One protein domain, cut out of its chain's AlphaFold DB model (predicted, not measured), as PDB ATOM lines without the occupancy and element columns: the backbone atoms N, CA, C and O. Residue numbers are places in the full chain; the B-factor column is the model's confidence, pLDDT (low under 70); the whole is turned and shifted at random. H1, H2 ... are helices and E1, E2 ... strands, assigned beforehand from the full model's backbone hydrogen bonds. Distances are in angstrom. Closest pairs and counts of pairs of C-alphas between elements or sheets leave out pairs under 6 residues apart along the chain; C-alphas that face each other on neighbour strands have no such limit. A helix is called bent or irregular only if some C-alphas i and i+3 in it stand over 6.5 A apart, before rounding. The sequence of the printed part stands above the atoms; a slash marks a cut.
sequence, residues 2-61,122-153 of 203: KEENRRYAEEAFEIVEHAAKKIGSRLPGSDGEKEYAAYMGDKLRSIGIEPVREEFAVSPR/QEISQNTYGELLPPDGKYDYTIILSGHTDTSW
ATOM      1  N   LYS A   2      60.835-100.850  16.267       82.19
ATOM      2  CA  LYS A   2      61.618-101.920  16.907       82.19
ATOM      3  C   LYS A   2      61.399-103.225  16.132       82.19
ATOM      4  O   LYS A   2      60.284-103.439  15.659       82.19
ATOM      5  N   GLU A   3      62.423-104.069  16.010       82.75
ATOM      6  CA  GLU A   3      62.362-105.298  15.195       82.75
ATOM      7  C   GLU A   3      61.230-106.240  15.641       82.75
ATOM      8  O   GLU A   3      60.525-106.812  14.816       82.75
ATOM      9  N   GLU A   4      60.964-106.291  16.949       82.44
ATOM     10  CA  GLU A   4      59.861-107.049  17.563       82.44
ATOM     11  C   GLU A   4      58.464-106.664  17.041       82.44
ATOM     12  O   GLU A   4      57.567-107.503  16.998       82.44
ATOM     13  N   ASN A   5      58.281-105.421  16.585       89.81
ATOM     14  CA  ASN A   5      56.992-104.927  16.095       89.81
ATOM     15  C   ASN A   5      56.819-105.093  14.582       89.81
ATOM     16  O   ASN A   5      55.725-104.857  14.066       89.81
ATOM     17  N   ARG A   6      57.879-105.488  13.864       92.00
ATOM     18  CA  ARG A   6      57.872-105.554  12.399       92.00
ATOM     19  C   ARG A   6      56.827-106.537  11.882       92.00
ATOM     20  O   ARG A   6      56.057-106.187  10.996       92.00
ATOM     21  N   ARG A   7      56.718-107.699  12.531       90.00
ATOM     22  CA  ARG A   7      55.717-108.727  12.213       90.00
ATOM     23  C   ARG A   7      54.280-108.204  12.322       90.00
ATOM     24  O   ARG A   7      53.455-108.523  11.478       90.00
ATOM     25  N   TYR A   8      53.966-107.398  13.339       90.19
ATOM     26  CA  TYR A   8      52.617-106.837  13.494       90.19
ATOM     27  C   TYR A   8      52.303-105.789  12.426       90.19
ATOM     28  O   TYR A   8      51.168-105.697  11.965       90.19
ATOM     29  N   ALA A   9      53.303-105.005  12.016       92.69
ATOM     30  CA  ALA A   9      53.137-104.044  10.933       92.69
ATOM     31  C   ALA A   9      52.969-104.728   9.569       92.69
ATOM     32  O   ALA A   9      52.147-104.280   8.775       92.69
ATOM     33  N   GLU A  10      53.717-105.804   9.314       93.75
ATOM     34  CA  GLU A  10      53.567-106.647   8.122       93.75
ATOM     35  C   GLU A  10      52.154-107.251   8.069       93.75
ATOM     36  O   GLU A  10      51.444-107.041   7.092       93.75
ATOM     37  N   GLU A  11      51.692-107.867   9.160       93.31
ATOM     38  CA  GLU A  11      50.337-108.425   9.277       93.31
ATOM     39  C   GLU A  11      49.245-107.366   9.036       93.31
ATOM     40  O   GLU A  11      48.322-107.570   8.245       93.31
ATOM     41  N   ALA A  12      49.359-106.194   9.672       93.31
ATOM     42  CA  ALA A  12      48.410-105.100   9.473       93.31
ATOM     43  C   ALA A  12      48.399-104.608   8.015       93.31
ATOM     44  O   ALA A  12      47.337-104.315   7.461       93.31
ATOM     45  N   PHE A  13      49.572-104.528   7.379       94.75
ATOM     46  CA  PHE A  13      49.687-104.136   5.980       94.75
ATOM     47  C   PHE A  13      49.058-105.174   5.046       94.75
ATOM     48  O   PHE A  13      48.325-104.795   4.135       94.75
ATOM     49  N   GLU A  14      49.276-106.465   5.294       96.06
ATOM     50  CA  GLU A  14      48.679-107.555   4.518       96.06
ATOM     51  C   GLU A  14      47.152-107.564   4.604       96.06
ATOM     52  O   GLU A  14      46.486-107.733   3.582       96.06
ATOM     53  N   ILE A  15      46.583-107.334   5.792       95.38
ATOM     54  CA  ILE A  15      45.129-107.224   5.983       95.38
ATOM     55  C   ILE A  15      44.568-106.081   5.124       95.38
ATOM     56  O   ILE A  15      43.613-106.270   4.366       95.38
ATOM     57  N   VAL A  16      45.199-104.904   5.182       94.44
ATOM     58  CA  VAL A  16      44.794-103.734   4.385       94.44
ATOM     59  C   VAL A  16      44.971-103.990   2.886       94.44
ATOM     60  O   VAL A  16      44.112-103.614   2.085       94.44
ATOM     61  N   GLU A  17      46.061-104.638   2.483       95.94
ATOM     62  CA  GLU A  17      46.331-104.975   1.088       95.94
ATOM     63  C   GLU A  17      45.321-105.990   0.547       95.94
ATOM     64  O   GLU A  17      44.807-105.806  -0.559       95.94
ATOM     65  N   HIS A  18      44.984-107.018   1.328       95.62
ATOM     66  CA  HIS A  18      43.955-107.994   0.990       95.62
ATOM     67  C   HIS A  18      42.607-107.300   0.784       95.62
ATOM     68  O   HIS A  18      41.971-107.470  -0.261       95.62
ATOM     69  N   ALA A  19      42.214-106.445   1.731       94.81
ATOM     70  CA  ALA A  19      40.993-105.659   1.636       94.81
ATOM     71  C   ALA A  19      40.977-104.809   0.352       94.81
ATOM     72  O   ALA A  19      40.020-104.851  -0.421       94.81
ATOM     73  N   ALA A  20      42.043-104.053   0.085       91.81
ATOM     74  CA  ALA A  20      42.084-103.094  -1.016       91.81
ATOM     75  C   ALA A  20      42.251-103.734  -2.404       91.81
ATOM     76  O   ALA A  20      41.649-103.254  -3.364       91.81
ATOM     77  N   LYS A  21      43.088-104.771  -2.531       92.81
ATOM     78  CA  LYS A  21      43.491-105.336  -3.829       92.81
ATOM     79  C   LYS A  21      42.740-106.603  -4.216       92.81
ATOM     80  O   LYS A  21      42.582-106.833  -5.410       92.81
ATOM     81  N   LYS A  22      42.327-107.429  -3.248       94.62
ATOM     82  CA  LYS A  22      41.627-108.691  -3.532       94.62
ATOM     83  C   LYS A  22      40.116-108.514  -3.474       94.62
ATOM     84  O   LYS A  22      39.449-108.802  -4.457       94.62
ATOM     85  N   ILE A  23      39.604-107.970  -2.371       94.81
ATOM     86  CA  ILE A  23      38.155-107.810  -2.167       94.81
ATOM     87  C   ILE A  23      37.637-106.530  -2.838       94.81
ATOM     88  O   ILE A  23      36.609-106.520  -3.509       94.81
ATOM     89  N   GLY A  24      38.355-105.417  -2.683       91.25
ATOM     90  CA  GLY A  24      37.974-104.138  -3.273       91.25
ATOM     91  C   GLY A  24      36.891-103.412  -2.472       91.25
ATOM     92  O   GLY A  24      37.141-102.968  -1.354       91.25
ATOM     93  N   SER A  25      35.714-103.195  -3.064       91.00
ATOM     94  CA  SER A  25      34.630-102.401  -2.461       91.00
ATOM     95  C   SER A  25      33.806-103.233  -1.474       91.00
ATOM     96  O   SER A  25      33.332-104.311  -1.819       91.00
ATOM     97  N   ARG A  26      33.565-102.699  -0.275       94.12
ATOM     98  CA  ARG A  26      32.854-103.350   0.840       94.12
ATOM     99  C   ARG A  26      31.732-102.442   1.342       94.12
ATOM    100  O   ARG A  26      31.758-101.977   2.475       94.12
ATOM    101  N   LEU A  27      30.826-102.053   0.445       92.38
ATOM    102  CA  LEU A  27      29.670-101.229   0.818       92.38
ATOM    103  C   LEU A  27      28.779-102.006   1.806       92.38
ATOM    104  O   LEU A  27      28.684-103.224   1.658       92.38
ATOM    105  N   PRO A  28      28.076-101.332   2.731       92.06
ATOM    106  CA  PRO A  28      27.165-102.005   3.652       92.06
ATOM    107  C   PRO A  28      26.143-102.882   2.920       92.06
ATOM    108  O   PRO A  28      25.470-102.419   1.993       92.06
ATOM    109  N   GLY A  29      26.047-104.145   3.324       92.12
ATOM    110  CA  GLY A  29      25.188-105.168   2.738       92.12
ATOM    111  C   GLY A  29      25.727-105.849   1.475       92.12
ATOM    112  O   GLY A  29      25.020-106.671   0.888       92.12
ATOM    113  N   SER A  30      26.941-105.520   1.014       93.88
ATOM    114  CA  SER A  30      27.514-106.103  -0.207       93.88
ATOM    115  C   SER A  30      28.192-107.455   0.030       93.88
ATOM    116  O   SER A  30      28.624-107.782   1.133       93.88
ATOM    117  N   ASP A  31      28.373-108.231  -1.041       95.31
ATOM    118  CA  ASP A  31      29.115-109.497  -0.963       95.31
ATOM    119  C   ASP A  31      30.574-109.288  -0.527       95.31
ATOM    120  O   ASP A  31      31.111-110.094   0.224       95.31
ATOM    121  N   GLY A  32      31.192-108.164  -0.911       95.12
ATOM    122  CA  GLY A  32      32.549-107.815  -0.481       95.12
ATOM    123  C   GLY A  32      32.650-107.510   1.018       95.12
ATOM    124  O   GLY A  32      33.639-107.876   1.650       95.12
ATOM    125  N   GLU A  33      31.634-106.874   1.614       96.06
ATOM    126  CA  GLU A  33      31.551-106.736   3.077       96.06
ATOM    127  C   GLU A  33      31.494-108.120   3.732       96.06
ATOM    128  O   GLU A  33      32.227-108.384   4.686       96.06
ATOM    129  N   LYS A  34      30.689-109.034   3.174       95.44
ATOM    130  CA  LYS A  34      30.557-110.399   3.692       95.44
ATOM    131  C   LYS A  34      31.832-111.217   3.600       95.44
ATOM    132  O   LYS A  34      32.202-111.875   4.570       95.44
ATOM    133  N   GLU A  35      32.513-111.136   2.468       96.38
ATOM    134  CA  GLU A  35      33.789-111.800   2.240       96.38
ATOM    135  C   GLU A  35      34.861-111.292   3.211       96.38
ATOM    136  O   GLU A  35      35.566-112.085   3.834       96.38
ATOM    137  N   TYR A  36      34.945-109.975   3.418       96.31
ATOM    138  CA  TYR A  36      35.951-109.421   4.318       96.31
ATOM    139  C   TYR A  36      35.642-109.688   5.793       96.31
ATOM    140  O   TYR A  36      36.549-109.977   6.568       96.31
ATOM    141  N   ALA A  37      34.368-109.657   6.182       95.62
ATOM    142  CA  ALA A  37      33.931-110.061   7.513       95.62
ATOM    143  C   ALA A  37      34.296-111.526   7.817       95.62
ATOM    144  O   ALA A  37      34.728-111.825   8.932       95.62
ATOM    145  N   ALA A  38      34.180-112.422   6.829       95.56
ATOM    146  CA  ALA A  38      34.621-113.811   6.951       95.56
ATOM    147  C   ALA A  38      36.149-113.916   7.090       95.56
ATOM    148  O   ALA A  38      36.626-114.572   8.013       95.56
ATOM    149  N   TYR A  39      36.905-113.194   6.254       96.50
ATOM    150  CA  TYR A  39      38.368-113.124   6.341       96.50
ATOM    151  C   TYR A  39      38.858-112.630   7.713       96.50
ATOM    152  O   TYR A  39      39.774-113.211   8.295       96.50
ATOM    153  N   MET A  40      38.229-111.591   8.270       96.06
ATOM    154  CA  MET A  40      38.551-111.110   9.619       96.06
ATOM    155  C   MET A  40      38.196-112.142  10.697       96.06
ATOM    156  O   MET A  40      38.938-112.293  11.666       96.06
ATOM    157  N   GLY A  41      37.112-112.899  10.507       96.12
ATOM    158  CA  GLY A  41      36.782-114.039  11.360       96.12
ATOM    159  C   GLY A  41      37.857-115.131  11.327       96.12
ATOM    160  O   GLY A  41      38.239-115.651  12.372       96.12
ATOM    161  N   ASP A  42      38.416-115.429  10.153       96.38
ATOM    162  CA  ASP A  42      39.525-116.381  10.020       96.38
ATOM    163  C   ASP A  42      40.809-115.877  10.694       96.38
ATOM    164  O   ASP A  42      41.527-116.657  11.325       96.38
ATOM    165  N   LYS A  43      41.081-114.567  10.633       95.38
ATOM    166  CA  LYS A  43      42.192-113.952  11.375       95.38
ATOM    167  C   LYS A  43      42.014-114.096  12.887       95.38
ATOM    168  O   LYS A  43      42.981-114.447  13.559       95.38
ATOM    169  N   LEU A  44      40.802-113.929  13.415       95.88
ATOM    170  CA  LEU A  44      40.508-114.189  14.833       95.88
ATOM    171  C   LEU A  44      40.714-115.669  15.192       95.88
ATOM    172  O   LEU A  44      41.421-115.974  16.154       95.88
ATOM    173  N   ARG A  45      40.218-116.596  14.361       96.31
ATOM    174  CA  ARG A  45      40.442-118.036  14.566       96.31
ATOM    175  C   ARG A  45      41.920-118.409  14.584       96.31
ATOM    176  O   ARG A  45      42.329-119.228  15.402       96.31
ATOM    177  N   SER A  46      42.744-117.789  13.736       94.88
ATOM    178  CA  SER A  46      44.189-118.071  13.683       94.88
ATOM    179  C   SER A  46      44.946-117.726  14.970       94.88
ATOM    180  O   SER A  46      46.024-118.271  15.207       94.88
ATOM    181  N   ILE A  47      44.379-116.858  15.815       93.75
ATOM    182  CA  ILE A  47      44.925-116.506  17.132       93.75
ATOM    183  C   ILE A  47      44.167-117.182  18.283       93.75
ATOM    184  O   ILE A  47      44.376-116.833  19.442       93.75
ATOM    185  N   GLY A  48      43.313-118.164  17.976       94.94
ATOM    186  CA  GLY A  48      42.580-118.958  18.961       94.94
ATOM    187  C   GLY A  48      41.325-118.286  19.520       94.94
ATOM    188  O   GLY A  48      40.852-118.701  20.575       94.94
ATOM    189  N   ILE A  49      40.789-117.263  18.847       95.75
ATOM    190  CA  ILE A  49      39.552-116.579  19.243       95.75
ATOM    191  C   ILE A  49      38.436-116.977  18.279       95.75
ATOM    192  O   ILE A  49      38.571-116.791  17.069       95.75
ATOM    193  N   GLU A  50      37.321-117.496  18.800       95.56
ATOM    194  CA  GLU A  50      36.156-117.788  17.961       95.56
ATOM    195  C   GLU A  50      35.409-116.482  17.635       95.56
ATOM    196  O   GLU A  50      35.003-115.765  18.555       95.56
ATOM    197  N   PRO A  51      35.246-116.124  16.350       96.44
ATOM    198  CA  PRO A  51      34.564-114.900  15.966       96.44
ATOM    199  C   PRO A  51      33.051-115.000  16.162       96.44
ATOM    200  O   PRO A  51      32.413-115.980  15.775       96.44
ATOM    201  N   VAL A  52      32.463-113.911  16.643       96.06
ATOM    202  CA  VAL A  52      31.021-113.685  16.642       96.06
ATOM    203  C   VAL A  52      30.660-112.838  15.427       96.06
ATOM    204  O   VAL A  52      31.314-111.834  15.130       96.06
ATOM    205  N   ARG A  53      29.612-113.260  14.712       94.38
ATOM    206  CA  ARG A  53      28.994-112.496  13.625       94.38
ATOM    207  C   ARG A  53      27.627-112.018  14.080       94.38
ATOM    208  O   ARG A  53      26.767-112.831  14.404       94.38
ATOM    209  N   GLU A  54      27.444-110.708  14.087       96.06
ATOM    210  CA  GLU A  54      26.187-110.062  14.452       96.06
ATOM    211  C   GLU A  54      25.600-109.396  13.209       96.06
ATOM    212  O   GLU A  54      26.145-108.412  12.713       96.06
ATOM    213  N   GLU A  55      24.515-109.960  12.683       95.88
ATOM    214  CA  GLU A  55      23.834-109.443  11.497       95.88
ATOM    215  C   GLU A  55      22.764-108.413  11.869       95.88
ATOM    216  O   GLU A  55      22.019-108.579  12.837       95.88
ATOM    217  N   PHE A  56      22.645-107.361  11.060       94.81
ATOM    218  CA  PHE A  56      21.620-106.337  11.225       94.81
ATOM    219  C   PHE A  56      21.168-105.770   9.875       94.81
ATOM    220  O   PHE A  56      21.912-105.733   8.892       94.81
ATOM    221  N   ALA A  57      19.912-105.324   9.821       93.81
ATOM    222  CA  ALA A  57      19.347-104.714   8.625       93.81
ATOM    223  C   ALA A  57      19.794-103.253   8.491       93.81
ATOM    224  O   ALA A  57      19.724-102.475   9.443       93.81
ATOM    225  N   VAL A  58      20.194-102.866   7.282       92.38
ATOM    226  CA  VAL A  58      20.564-101.496   6.915       92.38
ATOM    227  C   VAL A  58      19.850-101.077   5.638       92.38
ATOM    228  O   VAL A  58      19.532-101.920   4.807       92.38
ATOM    229  N   SER A  59      19.660 -99.773   5.436       94.19
ATOM    230  CA  SER A  59      19.172 -99.207   4.170       94.19
ATOM    231  C   SER A  59      20.278 -98.370   3.504       94.19
ATOM    232  O   SER A  59      20.303 -97.148   3.662       94.19
ATOM    233  N   PRO A  60      21.206 -98.966   2.719       89.88
ATOM    234  CA  PRO A  60      22.434 -98.287   2.273       89.88
ATOM    235  C   PRO A  60      22.204 -97.037   1.414       89.88
ATOM    236  O   PRO A  60      23.084 -96.181   1.292       89.88
ATOM    237  N   ARG A  61      21.024 -96.936   0.789       91.19
ATOM    238  CA  ARG A  61      20.624 -95.803  -0.055       91.19
ATOM    239  C   ARG A  61      19.722 -94.786   0.641       91.19
ATOM    240  O   ARG A  61      19.365 -93.805   0.002       91.19
ATOM    241  N   GLN A 122      16.257-102.582   1.995       93.75
ATOM    242  CA  GLN A 122      17.070-103.089   3.090       93.75
ATOM    243  C   GLN A 122      18.038-104.164   2.590       93.75
ATOM    244  O   GLN A 122      17.692-104.978   1.733       93.75
ATOM    245  N   GLU A 123      19.242-104.159   3.141       93.62
ATOM    246  CA  GLU A 123      20.267-105.184   2.973       93.62
ATOM    247  C   GLU A 123      20.719-105.652   4.363       93.62
ATOM    248  O   GLU A 123      20.569-104.926   5.348       93.62
ATOM    249  N   ILE A 124      21.279-106.857   4.454       95.12
ATOM    250  CA  ILE A 124      21.846-107.376   5.705       95.12
ATOM    251  C   ILE A 124      23.341-107.064   5.737       95.12
ATOM    252  O   ILE A 124      24.088-107.584   4.907       95.12
ATOM    253  N   SER A 125      23.738-106.218   6.687       95.19
ATOM    254  CA  SER A 125      25.128-105.926   7.055       95.19
ATOM    255  C   SER A 125      25.480-106.691   8.335       95.19
ATOM    256  O   SER A 125      24.639-107.401   8.895       95.19
ATOM    257  N   GLN A 126      26.734-106.610   8.770       95.19
ATOM    258  CA  GLN A 126      27.200-107.367   9.921       95.19
ATOM    259  C   GLN A 126      28.419-106.763  10.609       95.19
ATOM    260  O   GLN A 126      29.309-106.201   9.970       95.19
ATOM    261  N   ASN A 127      28.496-107.001  11.913       95.75
ATOM    262  CA  ASN A 127      29.711-106.855  12.698       95.75
ATOM    263  C   ASN A 127      30.416-108.214  12.802       95.75
ATOM    264  O   ASN A 127      29.765-109.247  12.962       95.75
ATOM    265  N   THR A 128      31.748-108.202  12.767       95.62
ATOM    266  CA  THR A 128      32.581-109.348  13.155       95.62
ATOM    267  C   THR A 128      33.484-108.909  14.291       95.62
ATOM    268  O   THR A 128      34.252-107.960  14.130       95.62
ATOM    269  N   TYR A 129      33.423-109.604  15.419       96.19
ATOM    270  CA  TYR A 129      34.279-109.326  16.566       96.19
ATOM    271  C   TYR A 129      34.691-110.623  17.265       96.19
ATOM    272  O   TYR A 129      34.136-111.687  17.008       96.19
ATOM    273  N   GLY A 130      35.710-110.540  18.113       95.75
ATOM    274  CA  GLY A 130      36.172-111.652  18.931       95.75
ATOM    275  C   GLY A 130      36.245-111.225  20.387       95.75
ATOM    276  O   GLY A 130      36.568-110.072  20.679       95.75
ATOM    277  N   GLU A 131      35.955-112.152  21.290       94.19
ATOM    278  CA  GLU A 131      36.023-111.925  22.731       94.19
ATOM    279  C   GLU A 131      37.172-112.737  23.325       94.19
ATOM    280  O   GLU A 131      37.290-113.940  23.093       94.19
ATOM    281  N   LEU A 132      38.022-112.075  24.108       92.88
ATOM    282  CA  LEU A 132      39.057-112.731  24.901       92.88
ATOM    283  C   LEU A 132      38.658-112.646  26.372       92.88
ATOM    284  O   LEU A 132      38.879-111.626  27.026       92.88
ATOM    285  N   LEU A 133      38.043-113.714  26.873       91.75
ATOM    286  CA  LEU A 133      37.585-113.799  28.257       91.75
ATOM    287  C   LEU A 133      38.685-114.383  29.161       91.75
ATOM    288  O   LEU A 133      39.446-115.251  28.723       91.75
ATOM    289  N   PRO A 134      38.780-113.946  30.430       91.81
ATOM    290  CA  PRO A 134      39.641-114.605  31.402       91.81
ATOM    291  C   PRO A 134      39.177-116.054  31.641       91.81
ATOM    292  O   PRO A 134      37.986-116.343  31.501       91.81
ATOM    293  N   PRO A 135      40.082-116.973  32.031       89.06
ATOM    294  CA  PRO A 135      39.756-118.398  32.159       89.06
ATOM    295  C   PRO A 135      38.613-118.711  33.133       89.06
ATOM    296  O   PRO A 135      37.922-119.712  32.972       89.06
ATOM    297  N   ASP A 136      38.424-117.874  34.152       92.31
ATOM    298  CA  ASP A 136      37.367-118.006  35.157       92.31
ATOM    299  C   ASP A 136      36.081-117.240  34.797       92.31
ATOM    300  O   ASP A 136      35.113-117.268  35.559       92.31
ATOM    301  N   GLY A 137      36.073-116.551  33.650       90.75
ATOM    302  CA  GLY A 137      34.968-115.731  33.162       90.75
ATOM    303  C   GLY A 137      34.696-114.469  33.984       90.75
ATOM    304  O   GLY A 137      33.705-113.793  33.716       90.75
ATOM    305  N   LYS A 138      35.534-114.133  34.976       93.31
ATOM    306  CA  LYS A 138      35.329-112.985  35.869       93.31
ATOM    307  C   LYS A 138      36.247-111.835  35.486       93.31
ATOM    308  O   LYS A 138      37.465-111.967  35.484       93.31
ATOM    309  N   TYR A 139      35.658-110.686  35.191       92.94
ATOM    310  CA  TYR A 139      36.392-109.474  34.853       92.94
ATOM    311  C   TYR A 139      35.645-108.249  35.370       92.94
ATOM    312  O   TYR A 139      34.430-108.146  35.228       92.94
ATOM    313  N   ASP A 140      36.392-107.309  35.943       95.50
ATOM    314  CA  ASP A 140      35.850-106.028  36.415       95.50
ATOM    315  C   ASP A 140      35.815-104.966  35.302       95.50
ATOM    316  O   ASP A 140      35.109-103.964  35.406       95.50
ATOM    317  N   TYR A 141      36.583-105.179  34.226       94.62
ATOM    318  CA  TYR A 141      36.773-104.218  33.141       94.62
ATOM    319  C   TYR A 141      36.844-104.907  31.778       94.62
ATOM    320  O   TYR A 141      37.391-106.001  31.646       94.62
ATOM    321  N   THR A 142      36.358-104.214  30.746       95.00
ATOM    322  CA  THR A 142      36.422-104.649  29.345       95.00
ATOM    323  C   THR A 142      37.165-103.604  28.521       95.00
ATOM    324  O   THR A 142      36.864-102.413  28.598       95.00
ATOM    325  N   ILE A 143      38.128-104.044  27.709       95.94
ATOM    326  CA  ILE A 143      38.808-103.197  26.723       95.94
ATOM    327  C   ILE A 143      38.223-103.521  25.352       95.94
ATOM    328  O   ILE A 143      38.286-104.666  24.913       95.94
ATOM    329  N   ILE A 144      37.681-102.512  24.670       95.44
ATOM    330  CA  ILE A 144      37.129-102.653  23.319       95.44
ATOM    331  C   ILE A 144      38.074-101.975  22.331       95.44
ATOM    332  O   ILE A 144      38.313-100.769  22.411       95.44
ATOM    333  N   LEU A 145      38.595-102.756  21.385       94.56
ATOM    334  CA  LEU A 145      39.349-102.266  20.236       94.56
ATOM    335  C   LEU A 145      38.503-102.495  18.984       94.56
ATOM    336  O   LEU A 145      38.283-103.633  18.582       94.56
ATOM    337  N   SER A 146      38.020-101.413  18.379       94.00
ATOM    338  CA  SER A 146      37.122-101.471  17.224       94.00
ATOM    339  C   SER A 146      37.650-100.649  16.054       94.00
ATOM    340  O   SER A 146      38.191 -99.559  16.245       94.00
ATOM    341  N   GLY A 147      37.407-101.129  14.838       91.81
ATOM    342  CA  GLY A 147      37.601-100.383  13.601       91.81
ATOM    343  C   GLY A 147      36.502-100.741  12.609       91.81
ATOM    344  O   GLY A 147      36.045-101.882  12.584       91.81
ATOM    345  N   HIS A 148      36.071 -99.773  11.804       92.94
ATOM    346  CA  HIS A 148      35.090-100.031  10.754       92.94
ATOM    347  C   HIS A 148      35.792-100.633   9.524       92.94
ATOM    348  O   HIS A 148      36.901-100.229   9.161       92.94
ATOM    349  N   THR A 149      35.177-101.645   8.918       91.19
ATOM    350  CA  THR A 149      35.774-102.443   7.831       91.19
ATOM    351  C   THR A 149      35.093-102.220   6.482       91.19
ATOM    352  O   THR A 149      35.652-102.567   5.431       91.19
ATOM    353  N   ASP A 150      33.915-101.605   6.506       90.88
ATOM    354  CA  ASP A 150      33.153-101.186   5.345       90.88
ATOM    355  C   ASP A 150      33.862-100.058   4.581       90.88
ATOM    356  O   ASP A 150      34.769 -99.370   5.060       90.88
ATOM    357  N   THR A 151      33.451 -99.870   3.333       89.81
ATOM    358  CA  THR A 151      33.887 -98.745   2.507       89.81
ATOM    359  C   THR A 151      32.732 -97.790   2.283       89.81
ATOM    360  O   THR A 151      31.625 -98.216   1.962       89.81
ATOM    361  N   SER A 152      33.018 -96.492   2.329       82.94
ATOM    362  CA  SER A 152      32.045 -95.469   1.954       82.94
ATOM    363  C   SER A 152      31.706 -95.529   0.460       82.94
ATOM    364  O   SER A 152      32.540 -95.888  -0.380       82.94
ATOM    365  N   TRP A 153      30.487 -95.115   0.118       75.56
ATOM    366  CA  TRP A 153      30.070 -94.909  -1.263       75.56
ATOM    367  C   TRP A 153      31.054 -93.977  -1.968       75.56
ATOM    368  O   TRP A 153      31.226 -92.818  -1.586       75.56
TER     369      TRP A 153
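AT A GLANCE: This is residues 2 to 61 and 122 to 153 of the 203 residues of an uncharacterized protein of Oscillospiraceae bacterium (UniProt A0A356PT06). Helix H2 packs along a two-stranded antiparallel ribbon, E1 and E2, mostly on E2, and helix H1 folds back from H2 as a narrow V, with residues 2 to 14 sticking out. Residues 131 to 153 form a tail without named elements. The 92 printed residues hold H1, H2, E1, E2 in that order, a mixed class, loose with radius of gyration of the C-alphas 15.3 A, spanning 43 by 35 by 19 A.

HOW THE PARTS SIT: Look at H1, residues 3 to 23, and H2, residues 31 to 46: this helical hairpin touches through residues 19 to 23 and 32 to 36 alone, closest at C-alphas 23 and 32, 5.9 A, with a shallow tilt of 26 degrees, opposite ways. Every O i to N i+4 pair is within hydrogen-bond range in H2, 14 of 17 in H1. E1, residues 51 to 58, and E2, residues 123 to 130, are antiparallel at 155 degrees; N 52 and O 129 are 2.8 A apart, within hydrogen-bond range. H2 and E2 come closest at C-alphas 37 and 128, 5.8 A. H1 is apart from both strands.

IN THESE COORDINATES: Find C-alpha 3 at (62.362, -105.298, 15.195); H1 runs 29.9 A, irregular, but only just: C-alphas 4 and 7 are 7.0 A apart. H2 runs 22.7 A, E1 21.4 A, and E2 23.4 A to C-alpha 130 at (36.172, -111.652, 18.931).

THE WHOLE: Glu 3 and Gln 122 have the farthest C-alphas, 46.9 A. Residues 62 to 121 are not printed; C-alphas 61 and 122 are 8.7 A apart across this cut. Of the links printed whole, H2 to E1 is tight and H1 to H2 short. No printed residue is under 70 in pLDDT.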